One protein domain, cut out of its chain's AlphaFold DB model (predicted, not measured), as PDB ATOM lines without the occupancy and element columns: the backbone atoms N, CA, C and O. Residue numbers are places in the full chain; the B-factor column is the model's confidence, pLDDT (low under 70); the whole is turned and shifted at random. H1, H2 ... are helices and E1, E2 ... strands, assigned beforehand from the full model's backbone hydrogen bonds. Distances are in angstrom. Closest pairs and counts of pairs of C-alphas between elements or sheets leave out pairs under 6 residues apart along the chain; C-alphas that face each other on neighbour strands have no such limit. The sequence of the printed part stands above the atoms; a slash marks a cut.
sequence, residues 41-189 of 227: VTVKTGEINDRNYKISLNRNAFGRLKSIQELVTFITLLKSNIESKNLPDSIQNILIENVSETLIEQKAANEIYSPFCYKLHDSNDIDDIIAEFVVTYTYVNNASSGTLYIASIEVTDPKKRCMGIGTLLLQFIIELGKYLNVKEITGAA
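AT A GLANCE: This is residues 41 to 189 of the 227 residues of an uncharacterized protein of Bacillus cereus (UniProt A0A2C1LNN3). A six-stranded sheet curls like part of a barrel round one helix, H4, and a helical hairpin, H1 and H2, reaches out beyond it as a long arm. The start of H1 packs on the same face of the sheet as H4, while the arm's tip, residues 84 to 90, stands free. The 149 printed residues include four named helices and six named strands, in the order E1 E2 H1 H2 H3 E3 E4 E5 H4 E6; the class is mixed, helices and strands. The sheet is mixed, in the order E1 E2 E3 E4 E5 E6. The whole is only just loose, close to compact, with a radius of gyration of the C-alphas of 17.9 A; it spans 58 by 25 by 24 A, the arm adding to the length.

IN THESE COORDINATES: E1, residues 41 to 48, begins at C-alpha 41 (23.794, 92.779, 38.752) and bends by 51 degrees at residue 44. E2 holds residues 51 to 58. H1, residues 59 to 83, is 36.4 A long and ends at C-alpha 83 (20.976, 55.240, 38.138). H2, residues 89 to 106, measures 25.6 A, and H3 has residues 109 to 112. E3 holds residues 116 to 122. E4, residues 125 to 138, is 33.6 A long and bends by 72 degrees at residue 128. E5 holds residues 147 to 155 and H4 residues 165 to 179, 20.9 A long. E6, residues 184 to 188, ends at C-alpha 188 (33.995, 79.509, 60.723).

HOW THE PARTS SIT: E1 and E2 form an antiparallel hairpin, with N 43 and O 55 at 2.8 A. E2 and E3 are antiparallel, with N 56 and O 119 at 2.8 A. E3, E4 and E5 form a meander, each strand the antiparallel neighbour of the one before; N 118 and O 133 are 2.9 A apart, N 134 and O 152 2.9 A. E5, H4 and E6 form a strand-helix-strand unit, two parallel neighbour strands with a helix between, its crossover right-handed; N 150 and O 186 are 2.8 A apart. H1 and H4 are on the same face of the strongly twisted sheet, making two layers, strands and helices. The closest C-alphas of H4 and E5 are those of Gly 177 and Leu 148, 6.4 A. H1 and H2 touch as a helical hairpin at a shallow tilt of 21 degrees, opposite ways, closest at Ile 82 and Gln 92, C-alphas 6.3 A apart. H3 only just touches H1, with 3 pairs of C-alphas within 8 A, the closest those of Ile 112 and Ile 68, 6.6 A. H2 and H4 are apart. In H1, H2 and H4 every O i to N i+4 pair is within hydrogen-bond range; H3 is too short for one.

THE WHOLE: The C-alphas farthest apart, of Asn 86 and Lys 159, are 58.6 A from each other. The printed part has no cut and no long link. Its mean pLDDT is 83.6; residues 106 to 113, 126 and 140 to 145 are under 70.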
ATOM      1  N   VAL A  41      25.133  93.309  39.020       89.06
ATOM      2  CA  VAL A  41      23.794  92.779  38.752       89.06
ATOM      3  C   VAL A  41      23.083  92.598  40.087       89.06
ATOM      4  O   VAL A  41      23.649  92.011  41.010       89.06
ATOM      5  N   THR A  42      21.848  93.088  40.204       90.81
ATOM      6  CA  THR A  42      21.010  92.815  41.384       90.81
ATOM      7  C   THR A  42      20.509  91.375  41.315       90.81
ATOM      8  O   THR A  42      19.861  90.997  40.345       90.81
ATOM      9  N   VAL A  43      20.808  90.576  42.339       91.00
ATOM     10  CA  VAL A  43      20.442  89.149  42.412       91.00
ATOM     11  C   VAL A  43      19.255  88.883  43.336       91.00
ATOM     12  O   VAL A  43      18.563  87.883  43.174       91.00
ATOM     13  N   LYS A  44      19.005  89.770  44.306       89.94
ATOM     14  CA  LYS A  44      17.880  89.669  45.241       89.94
ATOM     15  C   LYS A  44      17.505  91.047  45.768       89.94
ATOM     16  O   LYS A  44      18.373  91.887  45.994       89.94
ATOM     17  N   THR A  45      16.219  91.244  46.014       89.06
ATOM     18  CA  THR A  45      15.695  92.356  46.805       89.06
ATOM     19  C   THR A  45      15.041  91.819  48.075       89.06
ATOM     20  O   THR A  45      14.575  90.675  48.111       89.06
ATOM     21  N   GLY A  46      15.039  92.618  49.135       82.31
ATOM     22  CA  GLY A  46      14.396  92.270  50.398       82.31
ATOM     23  C   GLY A  46      14.043  93.511  51.199       82.31
ATOM     24  O   GLY A  46      14.546  94.593  50.911       82.31
ATOM     25  N   GLU A  47      13.197  93.351  52.207       86.00
ATOM     26  CA  GLU A  47      12.738  94.446  53.057       86.00
ATOM     27  C   GLU A  47      13.039  94.137  54.526       86.00
ATOM     28  O   GLU A  47      12.840  93.011  54.988       86.00
ATOM     29  N   ILE A  48      13.552  95.124  55.262       83.44
ATOM     30  CA  ILE A  48      13.773  95.040  56.709       83.44
ATOM     31  C   ILE A  48      13.439  96.398  57.330       83.44
ATOM     32  O   ILE A  48      14.017  97.404  56.932       83.44
ATOM     33  N   ASN A  49      12.571  96.423  58.346       82.38
ATOM     34  CA  ASN A  49      12.174  97.647  59.062       82.38
ATOM     35  C   ASN A  49      11.739  98.776  58.104       82.38
ATOM     36  O   ASN A  49      12.282  99.881  58.168       82.38
ATOM     37  N   ASP A  50      10.832  98.458  57.174       84.81
ATOM     38  CA  ASP A  50      10.290  99.375  56.159       84.81
ATOM     39  C   ASP A  50      11.349  99.975  55.210       84.81
ATOM     40  O   ASP A  50      11.138 101.005  54.566       84.81
ATOM     41  N   ARG A  51      12.527  99.341  55.123       85.12
ATOM     42  CA  ARG A  51      13.595  99.704  54.189       85.12
ATOM     43  C   ARG A  51      13.839  98.594  53.192       85.12
ATOM     44  O   ARG A  51      13.992  97.431  53.561       85.12
ATOM     45  N   ASN A  52      13.954  98.985  51.930       88.31
ATOM     46  CA  ASN A  52      14.263  98.082  50.836       88.31
ATOM     47  C   ASN A  52      15.774  97.944  50.671       88.31
ATOM     48  O   ASN A  52      16.494  98.936  50.590       88.31
ATOM     49  N   TYR A  53      16.244  96.720  50.500       88.06
ATOM     50  CA  TYR A  53      17.641  96.388  50.276       88.06
ATOM     51  C   TYR A  53      17.820  95.634  48.965       88.06
ATOM     52  O   TYR A  53      16.951  94.867  48.540       88.06
ATOM     53  N   LYS A  54      18.983  95.824  48.343       91.38
ATOM     54  CA  LYS A  54      19.394  95.129  47.119       91.38
ATOM     55  C   LYS A  54      20.683  94.371  47.380       91.38
ATOM     56  O   LYS A  54      21.664  94.967  47.811       91.38
ATOM     57  N   ILE A  55      20.688  93.074  47.094       92.00
ATOM     58  CA  ILE A  55      21.906  92.266  47.044       92.00
ATOM     59  C   ILE A  55      22.394  92.273  45.601       92.00
ATOM     60  O   ILE A  55      21.647  91.912  44.687       92.00
ATOM     61  N   SER A  56      23.642  92.672  45.399       92.06
ATOM     62  CA  SER A  56      24.289  92.753  44.099       92.06
ATOM     63  C   SER A  56      25.526  91.855  44.024       92.06
ATOM     64  O   SER A  56      26.153  91.525  45.033       92.06
ATOM     65  N   LEU A  57      25.858  91.441  42.805       91.44
ATOM     66  CA  LEU A  57      27.033  90.643  42.468       91.44
ATOM     67  C   LEU A  57      27.683  91.229  41.213       91.44
ATOM     68  O   LEU A  57      26.982  91.679  40.307       91.44
ATOM     69  N   ASN A  58      29.014  91.220  41.127       89.25
ATOM     70  CA  ASN A  58      29.701  91.640  39.905       89.25
ATOM     71  C   ASN A  58      29.202  90.825  38.694       89.25
ATOM     72  O   ASN A  58      29.050  89.609  38.789       89.25
ATOM     73  N   ARG A  59      28.987  91.472  37.545       86.38
ATOM     74  CA  ARG A  59      28.420  90.853  36.337       86.38
ATOM     75  C   ARG A  59      29.208  89.625  35.862       86.38
ATOM     76  O   ARG A  59      28.596  88.621  35.505       86.38
ATOM     77  N   ASN A  60      30.540  89.657  35.931       85.19
ATOM     78  CA  ASN A  60      31.379  88.509  35.571       85.19
ATOM     79  C   ASN A  60      31.193  87.362  36.569       85.19
ATOM     80  O   ASN A  60      31.042  86.207  36.181       85.19
ATOM     81  N   ALA A  61      31.146  87.683  37.864       86.81
ATOM     82  CA  ALA A  61      30.868  86.694  38.898       86.81
ATOM     83  C   ALA A  61      29.455  86.103  38.753       86.81
ATOM     84  O   ALA A  61      29.285  84.902  38.916       86.81
ATOM     85  N   PHE A  62      28.462  86.899  38.359       88.50
ATOM     86  CA  PHE A  62      27.114  86.416  38.065       88.50
ATOM     87  C   PHE A  62      27.076  85.468  36.858       88.50
ATOM     88  O   PHE A  62      26.419  84.432  36.921       88.50
ATOM     89  N   GLY A  63      27.826  85.772  35.793       85.06
ATOM     90  CA  GLY A  63      28.010  84.857  34.662       85.06
ATOM     91  C   GLY A  63      28.588  83.508  35.101       85.06
ATOM     92  O   GLY A  63      28.022  82.466  34.782       85.06
ATOM     93  N   ARG A  64      29.643  83.521  35.927       85.19
ATOM     94  CA  ARG A  64      30.229  82.289  36.491       85.19
ATOM     95  C   ARG A  64      29.243  81.509  37.358       85.19
ATOM     96  O   ARG A  64      29.182  80.289  37.258       85.19
ATOM     97  N   LEU A  65      28.447  82.197  38.180       86.19
ATOM     98  CA  LEU A  65      27.436  81.558  39.024       86.19
ATOM     99  C   LEU A  65      26.408  80.778  38.188       86.19
ATOM    100  O   LEU A  65      26.038  79.664  38.556       86.19
ATOM    101  N   LYS A  66      25.974  81.337  37.051       84.94
ATOM    102  CA  LYS A  66      25.088  80.640  36.107       84.94
ATOM    103  C   LYS A  66      25.753  79.404  35.504       84.94
ATOM    104  O   LYS A  66      25.143  78.342  35.522       84.94
ATOM    105  N   SER A  67      27.008  79.514  35.071       80.75
ATOM    106  CA  SER A  67      27.760  78.368  34.543       80.75
ATOM    107  C   SER A  67      27.879  77.226  35.558       80.75
ATOM    108  O   SER A  67      27.727  76.061  35.194       80.75
ATOM    109  N   ILE A  68      28.112  77.540  36.841       81.75
ATOM    110  CA  ILE A  68      28.126  76.531  37.914       81.75
ATOM    111  C   ILE A  68      26.750  75.870  38.041       81.75
ATOM    112  O   ILE A  68      26.671  74.647  38.129       81.75
ATOM    113  N   GLN A  69      25.667  76.649  38.012       84.00
ATOM    114  CA  GLN A  69      24.312  76.104  38.103       84.00
ATOM    115  C   GLN A  69      23.987  75.137  36.961       84.00
ATOM    116  O   GLN A  69      23.416  74.066  37.186       84.00
ATOM    117  N   GLU A  70      24.333  75.513  35.732       81.31
ATOM    118  CA  GLU A  70      24.134  74.682  34.544       81.31
ATOM    119  C   GLU A  70      24.903  73.366  34.668       81.31
ATOM    120  O   GLU A  70      24.338  72.297  34.430       81.31
ATOM    121  N   LEU A  71      26.159  73.431  35.126       80.44
ATOM    122  CA  LEU A  71      26.988  72.254  35.371       80.44
ATOM    123  C   LEU A  71      26.368  71.326  36.424       80.44
ATOM    124  O   LEU A  71      26.245  70.125  36.193       80.44
ATOM    125  N   VAL A  72      25.939  71.871  37.564       79.81
ATOM    126  CA  VAL A  72      25.300  71.093  38.638       79.81
ATOM    127  C   VAL A  72      24.012  70.431  38.153       79.81
ATOM    128  O   VAL A  72      23.776  69.251  38.426       79.81
ATOM    129  N   THR A  73      23.195  71.164  37.398       82.31
ATOM    130  CA  THR A  73      21.955  70.642  36.811       82.31
ATOM    131  C   THR A  73      22.257  69.489  35.858       82.31
ATOM    132  O   THR A  73      21.628  68.434  35.940       82.31
ATOM    133  N   PHE A  74      23.263  69.653  34.997       81.69
ATOM    134  CA  PHE A  74      23.693  68.617  34.067       81.69
ATOM    135  C   PHE A  74      24.176  67.353  34.790       81.69
ATOM    136  O   PHE A  74      23.704  66.260  34.481       81.69
ATOM    137  N   ILE A  75      25.063  67.488  35.781       79.31
ATOM    138  CA  ILE A  75      25.582  66.340  36.540       79.31
ATOM    139  C   ILE A  75      24.448  65.622  37.287       79.31
ATOM    140  O   ILE A  75      24.400  64.391  37.312       79.31
ATOM    141  N   THR A  76      23.496  66.373  37.845       79.81
ATOM    142  CA  THR A  76      22.320  65.805  38.522       79.81
ATOM    143  C   THR A  76      21.468  64.973  37.558       79.81
ATOM    144  O   THR A  76      21.074  63.851  37.881       79.81
ATOM    145  N   LEU A  77      21.220  65.483  36.347       82.81
ATOM    146  CA  LEU A  77      20.490  64.760  35.301       82.81
ATOM    147  C   LEU A  77      21.248  63.519  34.822       82.81
ATOM    148  O   LEU A  77      20.649  62.455  34.671       82.81
ATOM    149  N   LEU A  78      22.561  63.637  34.605       82.44
ATOM    150  CA  LEU A  78      23.418  62.523  34.208       82.44
ATOM    151  C   LEU A  78      23.352  61.390  35.234       82.44
ATOM    152  O   LEU A  78      23.149  60.238  34.858       82.44
ATOM    153  N   LYS A  79      23.472  61.719  36.523       79.44
ATOM    154  CA  LYS A  79      23.391  60.746  37.613       79.44
ATOM    155  C   LYS A  79      22.041  60.029  37.630       79.44
ATOM    156  O   LYS A  79      22.023  58.806  37.588       79.44
ATOM    157  N   SER A  80      20.935  60.773  37.583       83.44
ATOM    158  CA  SER A  80      19.581  60.198  37.515       83.44
ATOM    159  C   SER A  80      19.414  59.251  36.316       83.44
ATOM    160  O   SER A  80      18.902  58.135  36.441       83.44
ATOM    161  N   ASN A  81      19.931  59.649  35.149       83.31
ATOM    162  CA  ASN A  81      19.912  58.806  33.959       83.31
ATOM    163  C   ASN A  81      20.742  57.531  34.140       83.31
ATOM    164  O   ASN A  81      20.267  56.466  33.755       83.31
ATOM    165  N   ILE A  82      21.941  57.607  34.718       82.19
ATOM    166  CA  ILE A  82      22.815  56.450  34.964       82.19
ATOM    167  C   ILE A  82      22.191  55.490  35.985       82.19
ATOM    168  O   ILE A  82      22.140  54.285  35.729       82.19
ATOM    169  N   GLU A  83      21.659  56.013  37.091       81.62
ATOM    170  CA  GLU A  83      20.976  55.240  38.138       81.62
ATOM    171  C   GLU A  83      19.790  54.453  37.561       81.62
ATOM    172  O   GLU A  83      19.608  53.272  37.864       81.62
ATOM    173  N   SER A  84      19.041  55.048  36.624       83.31
ATOM    174  CA  SER A  84      17.921  54.378  35.945       83.31
ATOM    175  C   SER A  84      18.324  53.172  35.078       83.31
ATOM    176  O   SER A  84      17.467  52.376  34.687       83.31
ATOM    177  N   LYS A  85      19.616  53.007  34.752       82.31
ATOM    178  CA  LYS A  85      20.116  51.924  33.885       82.31
ATOM    179  C   LYS A  85      20.440  50.629  34.635       82.31
ATOM    180  O   LYS A  85      20.855  49.673  33.981       82.31
ATOM    181  N   ASN A  86      20.247  50.567  35.957       81.75
ATOM    182  CA  ASN A  86      20.557  49.391  36.789       81.75
ATOM    183  C   ASN A  86      22.005  48.885  36.617       81.75
ATOM    184  O   ASN A  86      22.263  47.680  36.593       81.75
ATOM    185  N   LEU A  87      22.961  49.801  36.445       80.50
ATOM    186  CA  LEU A  87      24.383  49.457  36.413       80.50
ATOM    187  C   LEU A  87      24.887  49.177  37.841       80.50
ATOM    188  O   LEU A  87      24.347  49.740  38.788       80.50
ATOM    189  N   PRO A  88      25.938  48.362  38.034       86.00
ATOM    190  CA  PRO A  88      26.604  48.257  39.331       86.00
ATOM    191  C   PRO A  88      27.097  49.624  39.821       86.00
ATOM    192  O   PRO A  88      27.666  50.378  39.030       86.00
ATOM    193  N   ASP A  89      26.954  49.914  41.117       81.19
ATOM    194  CA  ASP A  89      27.331  51.207  41.720       81.19
ATOM    195  C   ASP A  89      28.776  51.615  41.413       81.19
ATOM    196  O   ASP A  89      29.062  52.781  41.157       81.19
ATOM    197  N   SER A  90      29.696  50.647  41.365       80.94
ATOM    198  CA  SER A  90      31.095  50.895  41.006       80.94
ATOM    199  C   SER A  90      31.250  51.467  39.595       80.94
ATOM    200  O   SER A  90      32.081  52.343  39.380       80.94
ATOM    201  N   ILE A  91      30.432  51.018  38.641       78.12
ATOM    202  CA  ILE A  91      30.437  51.518  37.261       78.12
ATOM    203  C   ILE A  91      29.740  52.876  37.189       78.12
ATOM    204  O   ILE A  91      30.228  53.769  36.498       78.12
ATOM    205  N   GLN A  92      28.629  53.051  37.912       79.75
ATOM    206  CA  GLN A  92      27.933  54.337  37.975       79.75
ATOM    207  C   GLN A  92      28.853  55.441  38.501       79.75
ATOM    208  O   GLN A  92      28.969  56.491  37.871       79.75
ATOM    209  N   ASN A  93      29.557  55.169  39.602       78.75
ATOM    210  CA  ASN A  93      30.485  56.111  40.216       78.75
ATOM    211  C   ASN A  93      31.611  56.490  39.251       78.75
ATOM    212  O   ASN A  93      31.799  57.673  39.004       78.75
ATOM    213  N   ILE A  94      32.265  55.517  38.605       80.00
ATOM    214  CA  ILE A  94      33.332  55.788  37.624       80.00
ATOM    215  C   ILE A  94      32.836  56.674  36.470       80.00
ATOM    216  O   ILE A  94      33.534  57.591  36.042       80.00
ATOM    217  N   LEU A  95      31.634  56.413  35.945       74.56
ATOM    218  CA  LEU A  95      31.071  57.208  34.851       74.56
ATOM    219  C   LEU A  95      30.773  58.646  35.290       74.56
ATOM    220  O   LEU A  95      31.111  59.585  34.571       74.56
ATOM    221  N   ILE A  96      30.169  58.824  36.466       78.00
ATOM    222  CA  ILE A  96      29.848  60.148  37.015       78.00
ATOM    223  C   ILE A  96      31.131  60.922  37.331       78.00
ATOM    224  O   ILE A  96      31.210  62.112  37.023       78.00
ATOM    225  N   GLU A  97      32.129  60.260  37.912       77.88
ATOM    226  CA  GLU A  97      33.426  60.836  38.267       77.88
ATOM    227  C   GLU A  97      34.160  61.363  37.042       77.88
ATOM    228  O   GLU A  97      34.424  62.561  36.962       77.88
ATOM    229  N   ASN A  98      34.384  60.502  36.047       74.81
ATOM    230  CA  ASN A  98      35.127  60.868  34.844       74.81
ATOM    231  C   ASN A  98      34.452  62.016  34.077       74.81
ATOM    232  O   ASN A  98      35.127  62.913  33.569       74.81
ATOM    233  N   VAL A  99      33.115  62.007  33.987       73.75
ATOM    234  CA  VAL A  99      32.373  63.075  33.300       73.75
ATOM    235  C   VAL A  99      32.418  64.375  34.099       73.75
ATOM    236  O   VAL A  99      32.641  65.433  33.515       73.75
ATOM    237  N   SER A 100      32.250  64.310  35.424       73.75
ATOM    238  CA  SER A 100      32.321  65.499  36.282       73.75
ATOM    239  C   SER A 100      33.707  66.141  36.226       73.75
ATOM    240  O   SER A 100      33.803  67.351  36.044       73.75
ATOM    241  N   GLU A 101      34.770  65.340  36.332       76.00
ATOM    242  CA  GLU A 101      36.158  65.803  36.270       76.00
ATOM    243  C   GLU A 101      36.456  66.475  34.926       76.00
ATOM    244  O   GLU A 101      36.865  67.634  34.899       76.00
ATOM    245  N   THR A 102      36.111  65.817  33.814       72.00
ATOM    246  CA  THR A 102      36.312  66.372  32.465       72.00
ATOM    247  C   THR A 102      35.589  67.712  32.284       72.00
ATOM    248  O   THR A 102      36.144  68.654  31.719       72.00
ATOM    249  N   LEU A 103      34.346  67.833  32.762       70.44
ATOM    250  CA  LEU A 103      33.572  69.072  32.633       70.44
ATOM    251  C   LEU A 103      34.124  70.202  33.511       70.44
ATOM    252  O   LEU A 103      34.143  71.356  33.080       70.44
ATOM    253  N   ILE A 104      34.590  69.881  34.719       72.19
ATOM    254  CA  ILE A 104      35.234  70.836  35.631       72.19
ATOM    255  C   ILE A 104      36.548  71.346  35.036       72.19
ATOM    256  O   ILE A 104      36.812  72.549  35.072       72.19
ATOM    257  N   GLU A 105      37.356  70.460  34.453       70.50
ATOM    258  CA  GLU A 105      38.586  70.832  33.753       70.50
ATOM    259  C   GLU A 105      38.296  71.747  32.556       70.50
ATOM    260  O   GLU A 105      38.922  72.800  32.418       70.50
ATOM    261  N   GLN A 106      37.302  71.403  31.729       66.88
ATOM    262  CA  GLN A 106      36.917  72.185  30.548       66.88
ATOM    263  C   GLN A 106      36.336  73.562  30.885       66.88
ATOM    264  O   GLN A 106      36.571  74.521  30.152       66.88
ATOM    265  N   LYS A 107      35.591  73.683  31.989       65.69
ATOM    266  CA  LYS A 107      35.050  74.963  32.483       65.69
ATOM    267  C   LYS A 107      36.060  75.759  33.322       65.69
ATOM    268  O   LYS A 107      35.681  76.764  33.909       65.69
ATOM    269  N   ALA A 108      37.326  75.328  33.338       61.22
ATOM    270  CA  ALA A 108      38.417  75.834  34.158       61.22
ATOM    271  C   ALA A 108      38.099  75.767  35.662       61.22
ATOM    272  O   ALA A 108      37.409  76.619  36.214       61.22
ATOM    273  N   ALA A 109      38.700  74.800  36.363       59.78
ATOM    274  CA  ALA A 109      38.614  74.641  37.820       59.78
ATOM    275  C   ALA A 109      38.716  75.975  38.599       59.78
ATOM    276  O   ALA A 109      37.976  76.207  39.555       59.78
ATOM    277  N   ASN A 110      39.572  76.896  38.143       57.75
ATOM    278  CA  ASN A 110      39.740  78.227  38.733       57.75
ATOM    279  C   ASN A 110      38.450  79.070  38.769       57.75
ATOM    280  O   ASN A 110      38.273  79.869  39.690       57.75
ATOM    281  N   GLU A 111      37.543  78.918  37.803       62.25
ATOM    282  CA  GLU A 111      36.268  79.644  37.775       62.25
ATOM    283  C   GLU A 111      35.262  79.091  38.786       62.25
ATOM    284  O   GLU A 111      34.527  79.871  39.393       62.25
ATOM    285  N   ILE A 112      35.275  77.775  39.015       65.81
ATOM    286  CA  ILE A 112      34.366  77.080  39.940       65.81
ATOM    287  C   ILE A 112      34.755  77.349  41.396       65.81
ATOM    288  O   ILE A 112      33.886  77.600  42.228       65.81
ATOM    289  N   TYR A 113      36.057  77.347  41.703       67.62
ATOM    290  CA  TYR A 113      36.568  77.560  43.063       67.62
ATOM    291  C   TYR A 113      36.763  79.039  43.433       67.62
ATOM    292  O   TYR A 113      37.203  79.359  44.539       67.62
ATOM    293  N   SER A 114      36.449  79.961  42.520       74.94
ATOM    294  CA  SER A 114      36.571  81.394  42.778       74.94
ATOM    295  C   SER A 114      35.538  81.882  43.807       74.94
ATOM    296  O   SER A 114      34.361  81.536  43.705       74.94
ATOM    297  N   PRO A 115      35.924  82.758  44.754       87.56
ATOM    298  CA  PRO A 115      34.973  83.383  45.667       87.56
ATOM    299  C   PRO A 115      33.958  84.282  44.943       87.56
ATOM    300  O   PRO A 115      34.290  85.005  43.996       87.56
ATOM    301  N   PHE A 116      32.726  84.290  45.447       91.56
ATOM    302  CA  PHE A 116      31.671  85.229  45.083       91.56
ATOM    303  C   PHE A 116      31.537  86.278  46.181       91.56
ATOM    304  O   PHE A 116      31.140  85.958  47.301       91.56
ATOM    305  N   CYS A 117      31.869  87.526  45.851       93.94
ATOM    306  CA  CYS A 117      31.691  88.671  46.738       93.94
ATOM    307  C   CYS A 117      30.384  89.387  46.396       93.94
ATOM    308  O   CYS A 117      30.224  89.908  45.289       93.94
ATOM    309  N   TYR A 118      29.462  89.390  47.350       94.00
ATOM    310  CA  TYR A 118      28.162  90.031  47.249       94.00
ATOM    311  C   TYR A 118      28.124  91.283  48.113       94.00
ATOM    312  O   TYR A 118      28.708  91.323  49.199       94.00
ATOM    313  N   LYS A 119      27.375  92.280  47.648       93.44
ATOM    314  CA  LYS A 119      27.201  93.558  48.337       93.44
ATOM    315  C   LYS A 119      25.728  93.823  48.590       93.44
ATOM    316  O   LYS A 119      24.895  93.565  47.726       93.44
ATOM    317  N   LEU A 120      25.408  94.323  49.773       92.25
ATOM    318  CA  LEU A 120      24.075  94.770  50.153       92.25
ATOM    319  C   LEU A 120      24.041  96.295  50.152       92.25
ATOM    320  O   LEU A 120      24.832  96.930  50.845       92.25
ATOM    321  N   HIS A 121      23.076  96.853  49.437       89.94
ATOM    322  CA  HIS A 121      22.856  98.291  49.314       89.94
ATOM    323  C   HIS A 121      21.510  98.674  49.932       89.94
ATOM    324  O   HIS A 121      20.560  97.880  49.872       89.94
ATOM    325  N   ASP A 122      21.403  99.889  50.478       86.12
ATOM    326  CA  ASP A 122      20.090 100.515  50.681       86.12
ATOM    327  C   ASP A 122      19.494 100.823  49.302       86.12
ATOM    328  O   ASP A 122      20.185 101.277  48.393       86.12
ATOM    329  N   SER A 123      18.204 100.583  49.102       77.50
ATOM    330  CA  SER A 123      17.577 100.902  47.815       77.50
ATOM    331  C   SER A 123      17.440 102.401  47.581       77.50
ATOM    332  O   SER A 123      17.294 102.796  46.423       77.50
ATOM    333  N   ASN A 124      17.471 103.205  48.649       75.88
ATOM    334  CA  ASN A 124      17.396 104.663  48.582       75.88
ATOM    335  C   ASN A 124      18.761 105.322  48.334       75.88
ATOM    336  O   ASN A 124      18.796 106.482  47.935       75.88
ATOM    337  N   ASP A 125      19.858 104.594  48.555       74.81
ATOM    338  CA  ASP A 125      21.227 105.059  48.331       74.81
ATOM    339  C   ASP A 125      22.090 103.884  47.854       74.81
ATOM    340  O   ASP A 125      22.590 103.079  48.641       74.81
ATOM    341  N   ILE A 126      22.207 103.747  46.531       65.81
ATOM    342  CA  ILE A 126      22.872 102.595  45.914       65.81
ATOM    343  C   ILE A 126      24.394 102.618  46.109       65.81
ATOM    344  O   ILE A 126      25.032 101.572  45.986       65.81
ATOM    345  N   ASP A 127      24.967 103.777  46.433       71.75
ATOM    346  CA  ASP A 127      26.401 103.923  46.684       71.75
ATOM    347  C   ASP A 127      26.761 103.569  48.141       71.75
ATOM    348  O   ASP A 127      27.920 103.264  48.436       71.75
ATOM    349  N   ASP A 128      25.772 103.507  49.044       80.81
ATOM    350  CA  ASP A 128      25.947 103.080  50.435       80.81
ATOM    351  C   ASP A 128      25.944 101.544  50.558       80.81
ATOM    352  O   ASP A 128      24.902 100.881  50.626       80.81
ATOM    353  N   ILE A 129      27.144 100.957  50.599       88.31
ATOM    354  CA  ILE A 129      27.330  99.532  50.893       88.31
ATOM    355  C   ILE A 129      27.140  99.307  52.395       88.31
ATOM    356  O   ILE A 129      27.995  99.634  53.218       88.31
ATOM    357  N   ILE A 130      26.027  98.669  52.739       90.81
ATOM    358  CA  ILE A 130      25.591  98.396  54.114       90.81
ATOM    359  C   ILE A 130      26.222  97.128  54.681       90.81
ATOM    360  O   ILE A 130      26.418  96.992  55.894       90.81
ATOM    361  N   ALA A 131      26.453  96.155  53.812       92.56
ATOM    362  CA  ALA A 131      27.034  94.888  54.189       92.56
ATOM    363  C   ALA A 131      27.687  94.218  52.985       92.56
ATOM    364  O   ALA A 131      27.268  94.415  51.844       92.56
ATOM    365  N   GLU A 132      28.672  93.375  53.252       93.69
ATOM    366  CA  GLU A 132      29.328  92.536  52.259       93.69
ATOM    367  C   GLU A 132      29.393  91.101  52.781       93.69
ATOM    368  O   GLU A 132      29.490  90.852  53.987       93.69
ATOM    369  N   PHE A 133      29.310  90.125  51.883       94.94
ATOM    370  CA  PHE A 133      29.577  88.739  52.244       94.94
ATOM    371  C   PHE A 133      30.257  87.998  51.106       94.94
ATOM    372  O   PHE A 133      30.015  88.253  49.924       94.94
ATOM    373  N   VAL A 134      31.112  87.054  51.485       94.75
ATOM    374  CA  VAL A 134      31.882  86.239  50.555       94.75
ATOM    375  C   VAL A 134      31.548  84.777  50.784       94.75
ATOM    376  O   VAL A 134      31.635  84.272  51.905       94.75
ATOM    377  N   VAL A 135      31.197  84.088  49.701       94.88
ATOM    378  CA  VAL A 135      31.003  82.637  49.691       94.88
ATOM    379  C   VAL A 135      31.866  81.986  48.623       94.88
ATOM    380  O   VAL A 135      32.083  82.554  47.554       94.88
ATOM    381  N   THR A 136      32.320  80.772  48.895       91.19
ATOM    382  CA  THR A 136      33.046  79.941  47.935       91.19
ATOM    383  C   THR A 136      32.266  78.662  47.707       91.19
ATOM    384  O   THR A 136      31.880  77.986  48.660       91.19
ATOM    385  N   TYR A 137      32.033  78.327  46.444       87.50
ATOM    386  CA  TYR A 137      31.474  77.040  46.064       87.50
ATOM    387  C   TYR A 137      32.612  76.034  45.896       87.50
ATOM    388  O   TYR A 137      33.598  76.307  45.213       87.50
ATOM    389  N   THR A 138      32.489  74.872  46.525       80.94
ATOM    390  CA  THR A 138      33.411  73.758  46.316       80.94
ATOM    391  C   THR A 138      32.636  72.544  45.843       80.94
ATOM    392  O   THR A 138      31.655  72.127  46.456       80.94
ATOM    393  N   TYR A 139      33.084  71.958  44.740       73.75
ATOM    394  CA  TYR A 139      32.619  70.651  44.309       73.75
ATOM    395  C   TYR A 139      33.622  69.602  44.782       73.75
ATOM    396  O   TYR A 139      34.823  69.763  44.584       73.75
ATOM    397  N   VAL A 140      33.142  68.556  45.449       64.00
ATOM    398  CA  VAL A 140      33.980  67.417  45.836       64.00
ATOM    399  C   VAL A 140      33.641  66.277  44.892       64.00
ATOM    400  O   VAL A 140      32.464  65.934  44.761       64.00
ATOM    401  N   ASN A 141      34.656  65.694  44.249       53.62
ATOM    402  CA  ASN A 141      34.484  64.535  43.372       53.62
ATOM    403  C   ASN A 141      33.661  63.449  44.092       53.62
ATOM    404  O   ASN A 141      33.807  63.240  45.299       53.62
ATOM    405  N   ASN A 142      32.751  62.808  43.353       51.09
ATOM    406  CA  ASN A 142      31.831  61.758  43.820       51.09
ATOM    407  C   ASN A 142      30.627  62.264  44.637       51.09
ATOM    408  O   ASN A 142      29.734  61.478  44.959       51.09
ATOM    409  N   ALA A 143      30.553  63.556  44.968       53.41
ATOM    410  CA  ALA A 143      29.359  64.136  45.566       53.41
ATOM    411  C   ALA A 143      28.429  64.644  44.461       53.41
ATOM    412  O   ALA A 143      28.825  65.458  43.640       53.41
ATOM    413  N   SER A 144      27.157  64.245  44.473       56.31
ATOM    414  CA  SER A 144      26.125  64.782  43.564       56.31
ATOM    415  C   SER A 144      25.726  66.236  43.855       56.31
ATOM    416  O   SER A 144      24.666  66.687  43.438       56.31
ATOM    417  N   SER A 145      26.531  66.944  44.640       69.19
ATOM    418  CA  SER A 145      26.200  68.222  45.257       69.19
ATOM    419  C   SER A 145      27.472  68.862  45.808       69.19
ATOM    420  O   SER A 145      28.256  68.184  46.486       69.19
ATOM    421  N   GLY A 146      27.647  70.161  45.585       83.06
ATOM    422  CA  GLY A 146      28.744  70.922  46.179       83.06
ATOM    423  C   GLY A 146      28.549  71.211  47.670       83.06
ATOM    424  O   GLY A 146      27.550  70.826  48.282       83.06
ATOM    425  N   THR A 147      29.508  71.933  48.238       89.38
ATOM    426  CA  THR A 147      29.436  72.587  49.545       89.38
ATOM    427  C   THR A 147      29.589  74.092  49.331       89.38
ATOM    428  O   THR A 147      30.417  74.533  48.533       89.38
ATOM    429  N   LEU A 148      28.806  74.900  50.049       93.50
ATOM    430  CA  LEU A 148      28.989  76.351  50.073       93.50
ATOM    431  C   LEU A 148      29.730  76.755  51.352       93.50
ATOM    432  O   LEU A 148      29.236  76.550  52.459       93.50
ATOM    433  N   TYR A 149      30.918  77.331  51.211       94.00
ATOM    434  CA  TYR A 149      31.704  77.848  52.326       94.00
ATOM    435  C   TYR A 149      31.440  79.344  52.518       94.00
ATOM    436  O   TYR A 149      31.678  80.134  51.606       94.00
ATOM    437  N   ILE A 150      30.978  79.748  53.700       95.69
ATOM    438  CA  ILE A 150      30.861  81.152  54.102       95.69
ATOM    439  C   ILE A 150      32.243  81.629  54.551       95.69
ATOM    440  O   ILE A 150      32.708  81.269  55.635       95.69
ATOM    441  N   ALA A 151      32.892  82.441  53.719       92.31
ATOM    442  CA  ALA A 151      34.206  83.002  54.007       92.31
ATOM    443  C   ALA A 151      34.116  84.246  54.898       92.31
ATOM    444  O   ALA A 151      34.905  84.390  55.830       92.31
ATOM    445  N   SER A 152      33.144  85.123  54.647       92.81
ATOM    446  CA  SER A 152      32.895  86.293  55.490       92.81
ATOM    447  C   SER A 152      31.451  86.773  55.373       92.81
ATOM    448  O   SER A 152      30.800  86.592  54.346       92.81
ATOM    449  N   ILE A 153      30.959  87.397  56.444       93.19
ATOM    450  CA  ILE A 153      29.746  88.219  56.458       93.19
ATOM    451  C   ILE A 153      30.069  89.434  57.319       93.19
ATOM    452  O   ILE A 153      30.420  89.284  58.491       93.19
ATOM    453  N   GLU A 154      29.918  90.624  56.759       91.38
ATOM    454  CA  GLU A 154      30.223  91.879  57.424       91.38
ATOM    455  C   GLU A 154      29.086  92.875  57.225       91.38
ATOM    456  O   GLU A 154      28.672  93.143  56.105       91.38
ATOM    457  N   VAL A 155      28.587  93.444  58.324       90.56
ATOM    458  CA  VAL A 155      27.769  94.662  58.283       90.56
ATOM    459  C   VAL A 155      28.728  95.815  58.544       90.56
ATOM    460  O   VAL A 155      29.202  95.963  59.678       90.56
ATOM    461  N   THR A 156      29.034  96.553  57.477       84.81
ATOM    462  CA  THR A 156      30.130  97.533  57.388       84.81
ATOM    463  C   THR A 156      29.919  98.700  58.344       84.81
ATOM    464  O   THR A 156      30.864  99.149  58.983       84.81
ATOM    465  N   ASP A 157      28.672  99.146  58.523       80.62
ATOM    466  CA  ASP A 157      28.302 100.135  59.536       80.62
ATOM    467  C   ASP A 157      27.909  99.448  60.859       80.62
ATOM    468  O   ASP A 157      26.847  98.808  60.944       80.62
ATOM    469  N   PRO A 158      28.688  99.617  61.949       81.31
ATOM    470  CA  PRO A 158      28.354  99.042  63.243       81.31
ATOM    471  C   PRO A 158      26.989  99.467  63.793       81.31
ATOM    472  O   PRO A 158      26.378  98.699  64.539       81.31
ATOM    473  N   LYS A 159      26.479 100.648  63.419       83.38
ATOM    474  CA  LYS A 159      25.165 101.149  63.855       83.38
ATOM    475  C   LYS A 159      24.006 100.399  63.206       83.38
ATOM    476  O   LYS A 159      22.925 100.354  63.783       83.38
ATOM    477  N   LYS A 160      24.233  99.775  62.046       83.44
ATOM    478  CA  LYS A 160      23.236  98.959  61.334       83.44
ATOM    479  C   LYS A 160      23.217  97.500  61.815       83.44
ATOM    480  O   LYS A 160      22.377  96.694  61.409       83.44
ATOM    481  N   ARG A 161      24.121  97.121  62.723       85.56
ATOM    482  CA  ARG A 161      24.134  95.781  63.328       85.56
ATOM    483  C   ARG A 161      22.902  95.571  64.206       85.56
ATOM    484  O   ARG A 161      22.339  96.497  64.770       85.56
ATOM    485  N   CYS A 162      22.503  94.308  64.358       85.31
ATOM    486  CA  CYS A 162      21.304  93.902  65.108       85.31
ATOM    487  C   CYS A 162      19.966  94.419  64.545       85.31
ATOM    488  O   CYS A 162      18.945  94.231  65.193       85.31
ATOM    489  N   MET A 163      19.944  94.976  63.330       89.50
ATOM    490  CA  MET A 163      18.708  95.391  62.653       89.50
ATOM    491  C   MET A 163      18.064  94.284  61.805       89.50
ATOM    492  O   MET A 163      17.081  94.545  61.132       89.50
ATOM    493  N   GLY A 164      18.613  93.064  61.805       89.31
ATOM    494  CA  GLY A 164      18.129  91.943  60.982       89.31
ATOM    495  C   GLY A 164      18.914  91.709  59.686       89.31
ATOM    496  O   GLY A 164      18.775  90.646  59.089       89.31
ATOM    497  N   ILE A 165      19.816  92.622  59.303       90.75
ATOM    498  CA  ILE A 165      20.625  92.520  58.070       90.75
ATOM    499  C   ILE A 165      21.398  91.199  57.988       90.75
ATOM    500  O   ILE A 165      21.300  90.493  56.991       90.75
ATOM    501  N   GLY A 166      22.116  90.815  59.049       91.12
ATOM    502  CA  GLY A 166      22.856  89.547  59.053       91.12
ATOM    503  C   GLY A 166      21.954  88.329  58.820       91.12
ATOM    504  O   GLY A 166      22.340  87.410  58.105       91.12
ATOM    505  N   THR A 167      20.738  88.335  59.375       91.50
ATOM    506  CA  THR A 167      19.751  87.267  59.158       91.50
ATOM    507  C   THR A 167      19.281  87.232  57.705       91.50
ATOM    508  O   THR A 167      19.236  86.148  57.129       91.50
ATOM    509  N   LEU A 168      18.997  88.388  57.092       91.50
ATOM    510  CA  LEU A 168      18.639  88.480  55.670       91.50
ATOM    511  C   LEU A 168      19.745  87.898  54.779       91.50
ATOM    512  O   LEU A 168      19.466  87.081  53.904       91.50
ATOM    513  N   LEU A 169      21.005  88.276  55.023       94.06
ATOM    514  CA  LEU A 169      22.139  87.751  54.257       94.06
ATOM    515  C   LEU A 169      22.264  86.236  54.410       94.06
ATOM    516  O   LEU A 169      22.480  85.530  53.430       94.06
ATOM    517  N   LEU A 170      22.081  85.719  55.625       94.56
ATOM    518  CA  LEU A 170      22.161  84.285  55.874       94.56
ATOM    519  C   LEU A 170      21.011  83.516  55.208       94.56
ATOM    520  O   LEU A 170      21.242  82.444  54.659       94.56
ATOM    521  N   GLN A 171      19.797  84.072  55.190       92.75
ATOM    522  CA  GLN A 171      18.670  83.513  54.437       92.75
ATOM    523  C   GLN A 171      18.952  83.490  52.933       92.75
ATOM    524  O   GLN A 171      18.731  82.462  52.299       92.75
ATOM    525  N   PHE A 172      19.511  84.569  52.377       95.06
ATOM    526  CA  PHE A 172      19.941  84.587  50.980       95.06
ATOM    527  C   PHE A 172      21.002  83.515  50.696       95.06
ATOM    528  O   PHE A 172      20.895  82.804  49.705       95.06
ATOM    529  N   ILE A 173      21.994  83.341  51.574       96.06
ATOM    530  CA  ILE A 173      23.018  82.291  51.432       96.06
ATOM    531  C   ILE A 173      22.378  80.890  51.446       96.06
ATOM    532  O   ILE A 173      22.788  80.020  50.679       96.06
ATOM    533  N   ILE A 174      21.349  80.668  52.270       95.75
ATOM    534  CA  ILE A 174      20.589  79.408  52.297       95.75
ATOM    535  C   ILE A 174      19.826  79.193  50.984       95.75
ATOM    536  O   ILE A 174      19.866  78.096  50.427       95.75
ATOM    537  N   GLU A 175      19.145  80.220  50.473       94.00
ATOM    538  CA  GLU A 175      18.470  80.166  49.169       94.00
ATOM    539  C   GLU A 175      19.461  79.900  48.031       94.00
ATOM    540  O   GLU A 175      19.197  79.064  47.171       94.00
ATOM    541  N   LEU A 176      20.627  80.549  48.061       93.56
ATOM    542  CA  LEU A 176      21.708  80.335  47.106       93.56
ATOM    543  C   LEU A 176      22.225  78.895  47.158       93.56
ATOM    544  O   LEU A 176      22.437  78.286  46.115       93.56
ATOM    545  N   GLY A 177      22.397  78.328  48.353       92.56
ATOM    546  CA  GLY A 177      22.780  76.928  48.512       92.56
ATOM    547  C   GLY A 177      21.761  75.972  47.883       92.56
ATOM    548  O   GLY A 177      22.145  75.058  47.157       92.56
ATOM    549  N   LYS A 178      20.462  76.221  48.090       91.38
ATOM    550  CA  LYS A 178      19.389  75.437  47.456       91.38
ATOM    551  C   LYS A 178      19.389  75.586  45.939       91.38
ATOM    552  O   LYS A 178      19.236  74.592  45.241       91.38
ATOM    553  N   TYR A 179      19.580  76.809  45.440       88.81
ATOM    554  CA  TYR A 179      19.712  77.079  44.010       88.81
ATOM    555  C   TYR A 179      20.848  76.237  43.421       88.81
ATOM    556  O   TYR A 179      20.594  75.450  42.518       88.81
ATOM    557  N   LEU A 180      22.037  76.288  44.031       86.94
ATOM    558  CA  LEU A 180      23.234  75.533  43.636       86.94
ATOM    559  C   LEU A 180      23.207  74.036  43.992       86.94
ATOM    560  O   LEU A 180      24.224  73.365  43.823       86.94
ATOM    561  N   ASN A 181      22.089  73.514  44.509       86.19
ATOM    562  CA  ASN A 181      21.933  72.125  44.947       86.19
ATOM    563  C   ASN A 181      23.105  71.628  45.829       86.19
ATOM    564  O   ASN A 181      23.643  70.537  45.623       86.19
ATOM    565  N   VAL A 182      23.563  72.450  46.784       88.62
ATOM    566  CA  VAL A 182      24.630  72.050  47.722       88.62
ATOM    567  C   VAL A 182      24.063  71.162  48.826       88.62
ATOM    568  O   VAL A 182      22.959  71.401  49.306       88.62
ATOM    569  N   LYS A 183      24.831  70.171  49.288       91.06
ATOM    570  CA  LYS A 183      24.427  69.311  50.424       91.06
ATOM    571  C   LYS A 183      24.509  70.031  51.761       91.06
ATOM    572  O   LYS A 183      23.854  69.662  52.734       91.06
ATOM    573  N   GLU A 184      25.413  71.001  51.844       94.50
ATOM    574  CA  GLU A 184      25.717  71.675  53.089       94.50
ATOM    575  C   GLU A 184      26.291  73.070  52.853       94.50
ATOM    576  O   GLU A 184      26.950  73.356  51.849       94.50
ATOM    577  N   ILE A 185      26.058  73.924  53.841       96.81
ATOM    578  CA  ILE A 185      26.656  75.241  53.984       96.81
ATOM    579  C   ILE A 185      27.510  75.209  55.246       96.81
ATOM    580  O   ILE A 185      27.038  74.807  56.310       96.81
ATOM    581  N   THR A 186      28.765  75.624  55.152       96.44
ATOM    582  CA  THR A 186      29.733  75.522  56.252       96.44
ATOM    583  C   THR A 186      30.586  76.780  56.357       96.44
ATOM    584  O   THR A 186      30.575  77.622  55.464       96.44
ATOM    585  N   GLY A 187      31.292  76.951  57.468       94.94
ATOM    586  CA  GLY A 187      32.129  78.123  57.705       94.94
ATOM    587  C   GLY A 187      32.728  78.150  59.106       94.94
ATOM    588  O   GLY A 187      32.559  77.215  59.897       94.94
ATOM    589  N   ALA A 188      33.420  79.245  59.410       93.56
ATOM    590  CA  ALA A 188      33.995  79.509  60.723       93.56
ATOM    591  C   ALA A 188      33.530  80.870  61.260       93.56
ATOM    592  O   ALA A 188      33.635  81.901  60.603       93.56
ATOM    593  N   ALA A 189      33.003  80.874  62.481       92.19
ATOM    594  CA  ALA A 189      32.485  82.050  63.165       92.19
ATOM    595  C   ALA A 189      33.594  82.744  63.971       92.19
ATOM    596  O   ALA A 189      33.644  82.644  65.200       92.19
TER     597      ALA A 189